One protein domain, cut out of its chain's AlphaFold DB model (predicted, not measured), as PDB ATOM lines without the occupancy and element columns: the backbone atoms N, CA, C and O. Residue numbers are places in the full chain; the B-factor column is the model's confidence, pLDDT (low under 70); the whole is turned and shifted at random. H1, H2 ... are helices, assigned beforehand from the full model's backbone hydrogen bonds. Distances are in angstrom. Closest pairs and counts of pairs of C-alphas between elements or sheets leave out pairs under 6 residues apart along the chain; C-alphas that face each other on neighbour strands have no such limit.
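AT A GLANCE: This is residues 311 to 402 of the 418 residues of an uncharacterized protein of Acidimicrobiaceae bacterium (UniProt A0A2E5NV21). The longest helix, H2, lies with H1 and one end of H3 in a small antiparallel-like group of helices, and H3 reaches on through the middle to H4, beside which the short H5 folds back. The five helices lie nearly along one another, and the unnamed stretch of residues 364 to 380 runs back from the end of H3 to the start of H4. The printed part has 92 residues, with five named helices in the order H1, H2, H3, H4, H5 and no named strand; the class is all helix. It is compact, with a radius of gyration of the C-alphas of 12.7 A, and elongated, spanning 39 by 22 by 19 A.

IN THESE COORDINATES: H2, residues 331 to 344, is 19.9 A long and begins at C-alpha 331 (83.863, 99.375, 110.239). H3, residues 351 to 363, is 18.8 A long. H1, residues 312 to 319, starts at C-alpha 312 (90.349, 84.522, 105.208). H4, residues 381 to 390, measures 14.5 A, and H5, residues 395 to 400, ends at C-alpha 400 (80.224, 88.313, 86.747).

HOW THE PARTS SIT: H2 and H1 form a helical hairpin and touch, the closest C-alphas being those of Val 312 and Ser 340, 6.4 A apart, at a shallow tilt of 34.7 degrees, only just short of steep. H2 touches H3 with residues 341 to 344 alone, closest at the C-alphas of Ala 341 and Val 361, 7.3 A, in another hairpin. H3 is the hub. It touches H1 at Leu 316 and Ala 360, closest C-alphas 5.5 A, and H4 at Ala 355 and Leu 383, closest C-alphas 5.2 A, with a tilt of 7 degrees, the same way. H4 and H5, a hairpin, only just touch, with 3 pairs of C-alphas within 8 A, the closest Val 387 and Ala 398 at 5.8 A. H2 is apart from H4 and H5. In H1, H2, H4 and H5 every O i to N i+4 pair is within hydrogen-bond range; in H3 8 of 9 are.

THE WHOLE: The C-alphas of Lys 324 and Arg 378, the two farthest apart, are 40.3 A apart. The printed part has no cut. The links H1 to H2 and H3 to H4 are long. The mean pLDDT of the printed part is 94.2, and no printed residue is under 70.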
ATOM      1  N   ARG A 311      94.009  83.800 107.449       96.75
ATOM      2  CA  ARG A 311      92.985  82.739 107.392       96.75
ATOM      3  C   ARG A 311      91.623  83.296 106.975       96.75
ATOM      4  O   ARG A 311      90.636  83.190 107.709       96.75
ATOM      5  N   VAL A 312      91.533  83.813 105.749       96.38
ATOM      6  CA  VAL A 312      90.349  84.522 105.208       96.38
ATOM      7  C   VAL A 312      89.036  83.737 105.358       96.38
ATOM      8  O   VAL A 312      88.043  84.266 105.855       96.38
ATOM      9  N   VAL A 313      89.008  82.447 105.000       96.69
ATOM     10  CA  VAL A 313      87.792  81.609 105.119       96.69
ATOM     11  C   VAL A 313      87.344  81.464 106.577       96.69
ATOM     12  O   VAL A 313      86.145  81.459 106.862       96.69
ATOM     13  N   ARG A 314      88.293  81.348 107.516       96.62
ATOM     14  CA  ARG A 314      87.996  81.262 108.952       96.62
ATOM     15  C   ARG A 314      87.425  82.584 109.451       96.62
ATOM     16  O   ARG A 314      86.383  82.559 110.099       96.62
ATOM     17  N   ALA A 315      88.048  83.708 109.096       97.62
ATOM     18  CA  ALA A 315      87.565  85.042 109.447       97.62
ATOM     19  C   ALA A 315      86.133  85.282 108.935       97.62
ATOM     20  O   ALA A 315      85.254  85.660 109.707       97.62
ATOM     21  N   LEU A 316      85.856  84.955 107.665       97.00
ATOM     22  CA  LEU A 316      84.516  85.056 107.072       97.00
ATOM     23  C   LEU A 316      83.493  84.178 107.805       97.00
ATOM     24  O   LEU A 316      82.399  84.635 108.136       97.00
ATOM     25  N   ARG A 317      83.839  82.931 108.138       95.56
ATOM     26  CA  ARG A 317      82.936  82.047 108.892       95.56
ATOM     27  C   ARG A 317      82.663  82.566 110.305       95.56
ATOM     28  O   ARG A 317      81.504  82.576 110.716       95.56
ATOM     29  N   LEU A 318      83.690  83.022 111.024       94.94
ATOM     30  CA  LEU A 318      83.540  83.627 112.351       94.94
ATOM     31  C   LEU A 318      82.660  84.884 112.294       94.94
ATOM     32  O   LEU A 318      81.750  85.022 113.107       94.94
ATOM     33  N   SER A 319      82.845  85.734 111.280       94.81
ATOM     34  CA  SER A 319      82.079  86.975 111.087       94.81
ATOM     35  C   SER A 319      80.558  86.763 110.970       94.81
ATOM     36  O   SER A 319      79.782  87.654 111.301       94.81
ATOM     37  N   SER A 320      80.120  85.572 110.544       92.62
ATOM     38  CA  SER A 320      78.698  85.210 110.394       92.62
ATOM     39  C   SER A 320      78.032  84.697 111.680       92.62
ATOM     40  O   SER A 320      76.831  84.420 111.690       92.62
ATOM     41  N   ARG A 321      78.798  84.524 112.766       89.94
ATOM     42  CA  ARG A 321      78.344  83.885 114.012       89.94
ATOM     43  C   ARG A 321      78.558  84.789 115.234       89.94
ATOM     44  O   ARG A 321      79.284  84.395 116.146       89.94
ATOM     45  N   PRO A 322      77.944  85.983 115.286       90.31
ATOM     46  CA  PRO A 322      78.073  86.844 116.451       90.31
ATOM     47  C   PRO A 322      77.369  86.224 117.680       90.31
ATOM     48  O   PRO A 322      76.291  85.635 117.537       90.31
ATOM     49  N   PRO A 323      77.900  86.407 118.907       86.69
ATOM     50  CA  PRO A 323      77.255  85.948 120.151       86.69
ATOM     51  C   PRO A 323      75.854  86.540 120.384       86.69
ATOM     52  O   PRO A 323      74.981  85.950 121.042       86.69
ATOM     53  N   LYS A 324      75.619  87.729 119.822       82.81
ATOM     54  CA  LYS A 324      74.343  88.444 119.811       82.81
ATOM     55  C   LYS A 324      73.892  88.614 118.362       82.81
ATOM     56  O   LYS A 324      74.606  89.188 117.546       82.81
ATOM     57  N   ALA A 325      72.695  88.121 118.050       77.31
ATOM     58  CA  ALA A 325      72.105  88.300 116.728       77.31
ATOM     59  C   ALA A 325      71.988  89.798 116.405       77.31
ATOM     60  O   ALA A 325      71.520  90.574 117.237       77.31
ATOM     61  N   GLY A 326      72.439  90.186 115.212       79.62
ATOM     62  CA  GLY A 326      72.457  91.583 114.778       79.62
ATOM     63  C   GLY A 326      73.577  92.437 115.380       79.62
ATOM     64  O   GLY A 326      73.585  93.637 115.130       79.62
ATOM     65  N   ALA A 327      74.516  91.871 116.152       85.12
ATOM     66  CA  ALA A 327      75.689  92.629 116.586       85.12
ATOM     67  C   ALA A 327      76.552  93.007 115.365       85.12
ATOM     68  O   ALA A 327      76.966  92.110 114.621       85.12
ATOM     69  N   PRO A 328      76.795  94.308 115.126       84.62
ATOM     70  CA  PRO A 328      77.552  94.748 113.967       84.62
ATOM     71  C   PRO A 328      79.050  94.509 114.171       84.62
ATOM     72  O   PRO A 328      79.579  94.671 115.271       84.62
ATOM     73  N   LEU A 329      79.753  94.181 113.086       91.38
ATOM     74  CA  LEU A 329      81.212  94.275 113.067       91.38
ATOM     75  C   LEU A 329      81.634  95.749 112.986       91.38
ATOM     76  O   LEU A 329      81.028  96.505 112.221       91.38
ATOM     77  N   PRO A 330      82.695  96.157 113.701       94.56
ATOM     78  CA  PRO A 330      83.299  97.472 113.538       94.56
ATOM     79  C   PRO A 330      83.711  97.740 112.084       94.56
ATOM     80  O   PRO A 330      84.235  96.846 111.414       94.56
ATOM     81  N   ALA A 331      83.541  98.982 111.615       95.25
ATOM     82  CA  ALA A 331      83.863  99.375 110.239       95.25
ATOM     83  C   ALA A 331      85.296  99.001 109.798       95.25
ATOM     84  O   ALA A 331      85.422  98.380 108.744       95.25
ATOM     85  N   PRO A 332      86.354  99.209 110.614       95.88
ATOM     86  CA  PRO A 332      87.708  98.804 110.226       95.88
ATOM     87  C   PRO A 332      87.854  97.294 109.984       95.88
ATOM     88  O   PRO A 332      88.592  96.874 109.095       95.88
ATOM     89  N   LEU A 333      87.142  96.458 110.751       96.31
ATOM     90  CA  LEU A 333      87.149  95.007 110.543       96.31
ATOM     91  C   LEU A 333      86.340  94.609 109.307       96.31
ATOM     92  O   LEU A 333      86.755  93.699 108.594       96.31
ATOM     93  N   LEU A 334      85.224  95.292 109.023       96.50
ATOM     94  CA  LEU A 334      84.465  95.087 107.786       96.50
ATOM     95  C   LEU A 334      85.318  95.396 106.552       96.50
ATOM     96  O   LEU A 334      85.326  94.602 105.611       96.50
ATOM     97  N   ASP A 335      86.063  96.503 106.573       97.38
ATOM     98  CA  ASP A 335      86.944  96.895 105.474       97.38
ATOM     99  C   ASP A 335      88.048  95.860 105.269       97.38
ATOM    100  O   ASP A 335      88.152  95.282 104.186       97.38
ATOM    101  N   ARG A 336      88.789  95.511 106.330       97.81
ATOM    102  CA  ARG A 336      89.826  94.468 106.275       97.81
ATOM    103  C   ARG A 336      89.289  93.127 105.767       97.81
ATOM    104  O   ARG A 336      89.936  92.487 104.937       97.81
ATOM    105  N   LEU A 337      88.114  92.708 106.239       97.69
ATOM    106  CA  LEU A 337      87.478  91.456 105.830       97.69
ATOM    107  C   LEU A 337      87.071  91.488 104.351       97.69
ATOM    108  O   LEU A 337      87.308  90.513 103.641       97.69
ATOM    109  N   SER A 338      86.509  92.605 103.877       97.50
ATOM    110  CA  SER A 338      86.138  92.782 102.468       97.50
ATOM    111  C   SER A 338      87.355  92.793 101.541       97.50
ATOM    112  O   SER A 338      87.362  92.053 100.559       97.50
ATOM    113  N   THR A 339      88.418  93.522 101.893       97.81
ATOM    114  CA  THR A 339      89.672  93.568 101.130       97.81
ATOM    115  C   THR A 339      90.336  92.196 101.066       97.81
ATOM    116  O   THR A 339      90.726  91.750  99.989       97.81
ATOM    117  N   SER A 340      90.406  91.483 102.195       97.75
ATOM    118  CA  SER A 340      90.999  90.139 102.246       97.75
ATOM    119  C   SER A 340      90.186  89.124 101.432       97.75
ATOM    120  O   SER A 340      90.751  88.279 100.739       97.75
ATOM    121  N   ALA A 341      88.852  89.217 101.471       97.69
ATOM    122  CA  ALA A 341      87.974  88.376 100.661       97.69
ATOM    123  C   ALA A 341      88.097  88.680  99.159       97.69
ATOM    124  O   ALA A 341      88.191  87.749  98.363       97.69
ATOM    125  N   ALA A 342      88.152  89.957  98.773       97.25
ATOM    126  CA  ALA A 342      88.374  90.379  97.390       97.25
ATOM    127  C   ALA A 342      89.716  89.862  96.849       97.25
ATOM    128  O   ALA A 342      89.759  89.308  95.752       97.25
ATOM    129  N   ALA A 343      90.788  89.969  97.644       96.81
ATOM    130  CA  ALA A 343      92.115  89.463  97.293       96.81
ATOM    131  C   ALA A 343      92.160  87.937  97.147       96.81
ATOM    132  O   ALA A 343      92.828  87.422  96.253       96.81
ATOM    133  N   ALA A 344      91.417  87.198  97.978       96.31
ATOM    134  CA  ALA A 344      91.316  85.743  97.865       96.31
ATOM    135  C   ALA A 344      90.548  85.285  96.606       96.31
ATOM    136  O   ALA A 344      90.770  84.173  96.114       96.31
ATOM    137  N   LEU A 345      89.657  86.128  96.074       97.00
ATOM    138  CA  LEU A 345      88.871  85.884  94.863       97.00
ATOM    139  C   LEU A 345      89.541  86.536  93.640       97.00
ATOM    140  O   LEU A 345      89.096  87.571  93.145       97.00
ATOM    141  N   ASN A 346      90.611  85.914  93.146       95.62
ATOM    142  CA  ASN A 346      91.363  86.366  91.974       95.62
ATOM    143  C   ASN A 346      91.481  85.265  90.896       95.62
ATOM    144  O   ASN A 346      91.046  84.128  91.098       95.62
ATOM    145  N   ALA A 347      92.063  85.612  89.743       94.81
ATOM    146  CA  ALA A 347      92.182  84.721  88.583       94.81
ATOM    147  C   ALA A 347      93.180  83.560  88.770       94.81
ATOM    148  O   ALA A 347      93.067  82.540  88.089       94.81
ATOM    149  N   GLU A 348      94.138  83.700  89.688       93.06
ATOM    150  CA  GLU A 348      95.150  82.688  90.010       93.06
ATOM    151  C   GLU A 348      94.637  81.671  91.046       93.06
ATOM    152  O   GLU A 348      95.146  80.550  91.149       93.06
ATOM    153  N   THR A 349      93.588  82.020  91.798       93.00
ATOM    154  CA  THR A 349      92.940  81.123  92.757       93.00
ATOM    155  C   THR A 349      92.223  79.976  92.037       93.00
ATOM    156  O   THR A 349      91.250  80.169  91.308       93.00
ATOM    157  N   GLY A 350      92.649  78.739  92.310       93.75
ATOM    158  CA  GLY A 350      91.999  77.534  91.780       93.75
ATOM    159  C   GLY A 350      90.519  77.412  92.182       93.75
ATOM    160  O   GLY A 350      90.132  77.787  93.291       93.75
ATOM    161  N   SER A 351      89.691  76.835  91.300       94.31
ATOM    162  CA  SER A 351      88.222  76.842  91.426       94.31
ATOM    163  C   SER A 351      87.678  76.272  92.743       94.31
ATOM    164  O   SER A 351      86.697  76.799  93.260       94.31
ATOM    165  N   ASP A 352      88.316  75.254  93.330       93.88
ATOM    166  CA  ASP A 352      87.878  74.665  94.608       93.88
ATOM    167  C   ASP A 352      88.060  75.629  95.790       93.88
ATOM    168  O   ASP A 352      87.194  75.759  96.662       93.88
ATOM    169  N   ARG A 353      89.194  76.344  95.814       94.56
ATOM    170  CA  ARG A 353      89.452  77.387  96.816       94.56
ATOM    171  C   ARG A 353      88.520  78.566  96.598       94.56
ATOM    172  O   ARG A 353      87.942  79.050  97.565       94.56
ATOM    173  N   TRP A 354      88.325  78.956  95.341       96.62
ATOM    174  CA  TRP A 354      87.389  80.006  94.959       96.62
ATOM    175  C   TRP A 354      85.986  79.693  95.506       96.62
ATOM    176  O   TRP A 354      85.419  80.488  96.253       96.62
ATOM    177  N   ALA A 355      85.459  78.493  95.234       96.19
ATOM    178  CA  ALA A 355      84.150  78.046  95.716       96.19
ATOM    179  C   ALA A 355      84.052  78.051  97.253       96.19
ATOM    180  O   ALA A 355      83.049  78.487  97.816       96.19
ATOM    181  N   THR A 356      85.118  77.626  97.940       96.56
ATOM    182  CA  THR A 356      85.185  77.626  99.411       96.56
ATOM    183  C   THR A 356      85.116  79.039  99.994       96.56
ATOM    184  O   THR A 356      84.439  79.257 101.002       96.56
ATOM    185  N   VAL A 357      85.824  79.996  99.384       97.19
ATOM    186  CA  VAL A 357      85.793  81.405  99.797       97.19
ATOM    187  C   VAL A 357      84.413  81.992  99.524       97.19
ATOM    188  O   VAL A 357      83.848  82.608 100.422       97.19
ATOM    189  N   LEU A 358      83.822  81.731  98.355       97.12
ATOM    190  CA  LEU A 358      82.480  82.203  98.010       97.12
ATOM    191  C   LEU A 358      81.415  81.740  99.005       97.12
ATOM    192  O   LEU A 358      80.594  82.542  99.442       97.12
ATOM    193  N   ASP A 359      81.448  80.464  99.393       95.88
ATOM    194  CA  ASP A 359      80.531  79.921 100.397       95.88
ATOM    195  C   ASP A 359      80.638  80.652 101.738       95.88
ATOM    196  O   ASP A 359      79.635  80.861 102.423       95.88
ATOM    197  N   ALA A 360      81.852  81.047 102.127       97.06
ATOM    198  CA  ALA A 360      82.070  81.812 103.345       97.06
ATOM    199  C   ALA A 360      81.643  83.282 103.186       97.06
ATOM    200  O   ALA A 360      81.037  83.834 104.104       97.06
ATOM    201  N   VAL A 361      81.907  83.897 102.026       97.56
ATOM    202  CA  VAL A 361      81.474  85.264 101.702       97.56
ATOM    203  C   VAL A 361      79.956  85.363 101.753       97.56
ATOM    204  O   VAL A 361      79.456  86.248 102.432       97.56
ATOM    205  N   ALA A 362      79.226  84.426 101.143       96.31
ATOM    206  CA  ALA A 362      77.763  84.443 101.071       96.31
ATOM    207  C   ALA A 362      77.055  84.455 102.441       96.31
ATOM    208  O   ALA A 362      75.913  84.897 102.539       96.31
ATOM    209  N   LEU A 363      77.715  83.964 103.496       94.19
ATOM    210  CA  LEU A 363      77.198  83.969 104.870       94.19
ATOM    211  C   LEU A 363      77.700  85.159 105.699       94.19
ATOM    212  O   LEU A 363      77.166  85.431 106.774       94.19
ATOM    213  N   SER A 364      78.756  85.831 105.246       95.06
ATOM    214  CA  SER A 364      79.401  86.923 105.967       95.06
ATOM    215  C   SER A 364      78.632  88.236 105.793       95.06
ATOM    216  O   SER A 364      78.097  88.482 104.716       95.06
ATOM    217  N   PRO A 365      78.619  89.150 106.779       94.88
ATOM    218  CA  PRO A 365      78.029  90.483 106.622       94.88
ATOM    219  C   PRO A 365      78.655  91.340 105.505       94.88
ATOM    220  O   PRO A 365      78.039  92.317 105.092       94.88
ATOM    221  N   VAL A 366      79.841  90.990 104.984       96.06
ATOM    222  CA  VAL A 366      80.474  91.721 103.868       96.06
ATOM    223  C   VAL A 366      80.068  91.215 102.479       96.06
ATOM    224  O   VAL A 366      80.612  91.704 101.496       96.06
ATOM    225  N   HIS A 367      79.123  90.274 102.358       95.38
ATOM    226  CA  HIS A 367      78.745  89.648 101.078       95.38
ATOM    227  C   HIS A 367      78.432  90.636  99.942       95.38
ATOM    228  O   HIS A 367      78.808  90.378  98.804       95.38
ATOM    229  N   LEU A 368      77.812  91.784 100.242       94.88
ATOM    230  CA  LEU A 368      77.513  92.831  99.250       94.88
ATOM    231  C   LEU A 368      78.673  93.808  98.992       94.88
ATOM    232  O   LEU A 368      78.602  94.600  98.059       94.88
ATOM    233  N   ARG A 369      79.725  93.785  99.818       94.88
ATOM    234  CA  ARG A 369      80.893  94.683  99.721       94.88
ATOM    235  C   ARG A 369      82.051  94.066  98.937       94.88
ATOM    236  O   ARG A 369      82.996  94.769  98.603       94.88
ATOM    237  N   VAL A 370      82.027  92.754  98.704       96.56
ATOM    238  CA  VAL A 370      83.143  92.034  98.082       96.56
ATOM    239  C   VAL A 370      83.034  92.102  96.562       96.56
ATOM    240  O   VAL A 370      82.122  91.533  95.965       96.56
ATOM    241  N   THR A 371      84.025  92.732  95.936       95.12
ATOM    242  CA  THR A 371      84.253  92.677  94.489       95.12
ATOM    243  C   THR A 371      85.478  91.797  94.218       95.12
ATOM    244  O   THR A 371      86.567  92.146  94.669       95.12
ATOM    245  N   PRO A 372      85.335  90.652  93.525       96.12
ATOM    246  CA  PRO A 372      86.470  89.808  93.151       96.12
ATOM    247  C   PRO A 372      87.511  90.591  92.341       96.12
ATOM    248  O   PRO A 372      87.144  91.339  91.438       96.12
ATOM    249  N   GLN A 373      88.800  90.384  92.614       96.25
ATOM    250  CA  GLN A 373      89.885  90.970  91.812       96.25
ATOM    251  C   GLN A 373      89.997  90.335  90.422       96.25
ATOM    252  O   GLN A 373      90.529  90.940  89.495       96.25
ATOM    253  N   GLY A 374      89.506  89.107  90.267       94.56
ATOM    254  CA  GLY A 374      89.502  88.415  88.988       94.56
ATOM    255  C   GLY A 374      88.701  87.123  89.030       94.56
ATOM    256  O   GLY A 374      88.505  86.513  90.084       94.56
ATOM    257  N   LEU A 375      88.242  86.704  87.856       94.81
ATOM    258  CA  LEU A 375      87.557  85.432  87.670       94.81
ATOM    259  C   LEU A 375      88.562  84.362  87.229       94.81
ATOM    260  O   LEU A 375      89.464  84.664  86.443       94.81
ATOM    261  N   PRO A 376      88.418  83.107  87.690       93.25
ATOM    262  CA  PRO A 376      89.258  82.019  87.215       93.25
ATOM    263  C   PRO A 376      89.013  81.804  85.711       93.25
ATOM    264  O   PRO A 376      87.856  81.737  85.290       93.25
ATOM    265  N   PRO A 377      90.064  81.639  84.886       89.56
ATOM    266  CA  PRO A 377      89.938  81.607  83.424       89.56
ATOM    267  C   PRO A 377      89.147  80.398  82.908       89.56
ATOM    268  O   PRO A 377      88.598  80.426  81.810       89.56
ATOM    269  N   ARG A 378      89.104  79.312  83.688       89.56
ATOM    270  CA  ARG A 378      88.310  78.111  83.407       89.56
ATOM    271  C   ARG A 378      87.593  77.681  84.688       89.56
ATOM    272  O   ARG A 378      88.165  76.908  85.459       89.56
ATOM    273  N   PRO A 379      86.390  78.204  84.969       91.88
ATOM    274  CA  PRO A 379      85.643  77.812  86.156       91.88
ATOM    275  C   PRO A 379      85.189  76.352  86.056       91.88
ATOM    276  O   PRO A 379      84.688  75.915  85.022       91.88
ATOM    277  N   SER A 380      85.359  75.590  87.138       94.69
ATOM    278  CA  SER A 380      84.844  74.221  87.217       94.69
ATOM    279  C   SER A 380      83.315  74.199  87.326       94.69
ATOM    280  O   SER A 380      82.701  75.127  87.854       94.69
ATOM    281  N   GLU A 381      82.683  73.107  86.888       94.19
ATOM    282  CA  GLU A 381      81.231  72.910  87.047       94.19
ATOM    283  C   GLU A 381      80.810  72.996  88.522       94.19
ATOM    284  O   GLU A 381      79.815  73.635  88.856       94.19
ATOM    285  N   ALA A 382      81.629  72.450  89.427       92.88
ATOM    286  CA  ALA A 382      81.407  72.541  90.867       92.88
ATOM    287  C   ALA A 382      81.383  73.994  91.373       92.88
ATOM    288  O   ALA A 382      80.534  74.338  92.194       92.88
ATOM    289  N   LEU A 383      82.276  74.857  90.871       95.00
ATOM    290  CA  LEU A 383      82.265  76.281  91.200       95.00
ATOM    291  C   LEU A 383      80.985  76.955  90.685       95.00
ATOM    292  O   LEU A 383      80.335  77.674  91.442       95.00
ATOM    293  N   LEU A 384      80.587  76.688  89.441       95.25
ATOM    294  CA  LEU A 384      79.359  77.250  88.868       95.25
ATOM    295  C   LEU A 384      78.110  76.837  89.660       95.25
ATOM    296  O   LEU A 384      77.231  77.666  89.889       95.25
ATOM    297  N   GLU A 385      78.038  75.595  90.144       94.56
ATOM    298  CA  GLU A 385      76.946  75.140  91.014       94.56
ATOM    299  C   GLU A 385      76.916  75.876  92.361       94.56
ATOM    300  O   GLU A 385      75.839  76.215  92.862       94.56
ATOM    301  N   VAL A 386      78.080  76.188  92.943       94.56
ATOM    302  CA  VAL A 386      78.147  77.030  94.149       94.56
ATOM    303  C   VAL A 386      77.651  78.439  93.842       94.56
ATOM    304  O   VAL A 386      76.774  78.915  94.561       94.56
ATOM    305  N   VAL A 387      78.126  79.069  92.761       95.00
ATOM    306  CA  VAL A 387      77.692  80.415  92.347       95.00
ATOM    307  C   VAL A 387      76.174  80.469  92.159       95.00
ATOM    308  O   VAL A 387      75.527  81.352  92.717       95.00
ATOM    309  N   LYS A 388      75.577  79.491  91.466       94.12
ATOM    310  CA  LYS A 388      74.112  79.390  91.312       94.12
ATOM    311  C   LYS A 388      73.399  79.275  92.656       94.12
ATOM    312  O   LYS A 388      72.391  79.944  92.869       94.12
ATOM    313  N   ARG A 389      73.909  78.441  93.571       94.25
ATOM    314  CA  ARG A 389      73.297  78.203  94.889       94.25
ATOM    315  C   ARG A 389      73.262  79.457  95.760       94.25
ATOM    316  O   ARG A 389      72.297  79.630  96.502       94.25
ATOM    317  N   VAL A 390      74.305  80.284  95.714       94.75
ATOM    318  CA  VAL A 390      74.421  81.489  96.554       94.75
ATOM    319  C   VAL A 390      74.129  82.785  95.797       94.75
ATOM    320  O   VAL A 390      74.340  83.862  96.342       94.75
ATOM    321  N   SER A 391      73.614  82.704  94.570       94.38
ATOM    322  CA  SER A 391      73.447  83.845  93.662       94.38
ATOM    323  C   SER A 391      72.638  84.999  94.265       94.38
ATOM    324  O   SER A 391      73.029  86.154  94.139       94.38
ATOM    325  N   MET A 392      71.578  84.692  95.021       93.75
ATOM    326  CA  MET A 392      70.779  85.689  95.749       93.75
ATOM    327  C   MET A 392      71.557  86.409  96.858       93.75
ATOM    328  O   MET A 392      71.251  87.553  97.179       93.75
ATOM    329  N   SER A 393      72.536  85.740  97.468       93.81
ATOM    330  CA  SER A 393      73.371  86.304  98.531       93.81
ATOM    331  C   SER A 393      74.542  87.117  97.982       93.81
ATOM    332  O   SER A 393      75.067  87.960  98.690       93.81
ATOM    333  N   VAL A 394      74.980  86.877  96.745       95.25
ATOM    334  CA  VAL A 394      76.119  87.575  96.121       95.25
ATOM    335  C   VAL A 394      75.805  87.931  94.656       95.25
ATOM    336  O   VAL A 394      76.459  87.431  93.736       95.25
ATOM    337  N   PRO A 395      74.802  88.794  94.410       94.06
ATOM    338  CA  PRO A 395      74.245  89.011  93.073       94.06
ATOM    339  C   PRO A 395      75.268  89.551  92.066       94.06
ATOM    340  O   PRO A 395      75.357  89.044  90.951       94.06
ATOM    341  N   THR A 396      76.105  90.512  92.466       92.81
ATOM    342  CA  THR A 396      77.151  91.091  91.602       92.81
ATOM    343  C   THR A 396      78.179  90.048  91.164       92.81
ATOM    344  O   THR A 396      78.616  90.035  90.016       92.81
ATOM    345  N   ILE A 397      78.543  89.137  92.068       94.94
ATOM    346  CA  ILE A 397      79.476  88.052  91.768       94.94
ATOM    347  C   ILE A 397      78.826  87.054  90.809       94.94
ATOM    348  O   ILE A 397      79.455  86.661  89.833       94.94
ATOM    349  N   ALA A 398      77.571  86.662  91.050       94.56
ATOM    350  CA  ALA A 398      76.851  85.757  90.156       94.56
ATOM    351  C   ALA A 398      76.753  86.319  88.730       94.56
ATOM    352  O   ALA A 398      77.059  85.613  87.768       94.56
ATOM    353  N   GLN A 399      76.451  87.614  88.609       93.94
ATOM    354  CA  GLN A 399      76.408  88.308  87.327       93.94
ATOM    355  C   GLN A 399      77.764  88.294  86.605       93.94
ATOM    356  O   GLN A 399      77.799  88.104  85.392       93.94
ATOM    357  N   ALA A 400      78.882  88.411  87.330       93.19
ATOM    358  CA  ALA A 400      80.224  88.313  86.747       93.19
ATOM    359  C   ALA A 400      80.511  86.926  86.131       93.19
ATOM    360  O   ALA A 400      81.263  86.824  85.165       93.19
ATOM    361  N   PHE A 401      79.869  85.863  86.630       93.62
ATOM    362  CA  PHE A 401      79.892  84.523  86.025       93.62
ATOM    363  C   PHE A 401      78.813  84.312  84.944       93.62
ATOM    364  O   PHE A 401      78.665  83.198  84.442       93.62
ATOM    365  N   GLY A 402      78.039  85.345  84.592       92.62
ATOM    366  CA  GLY A 402      76.921  85.241  83.651       92.62
ATOM    367  C   GLY A 402      75.716  84.469  84.201       92.62
ATOM    368  O   GLY A 402      74.920  83.943  83.425       92.62
TER     369      GLY A 402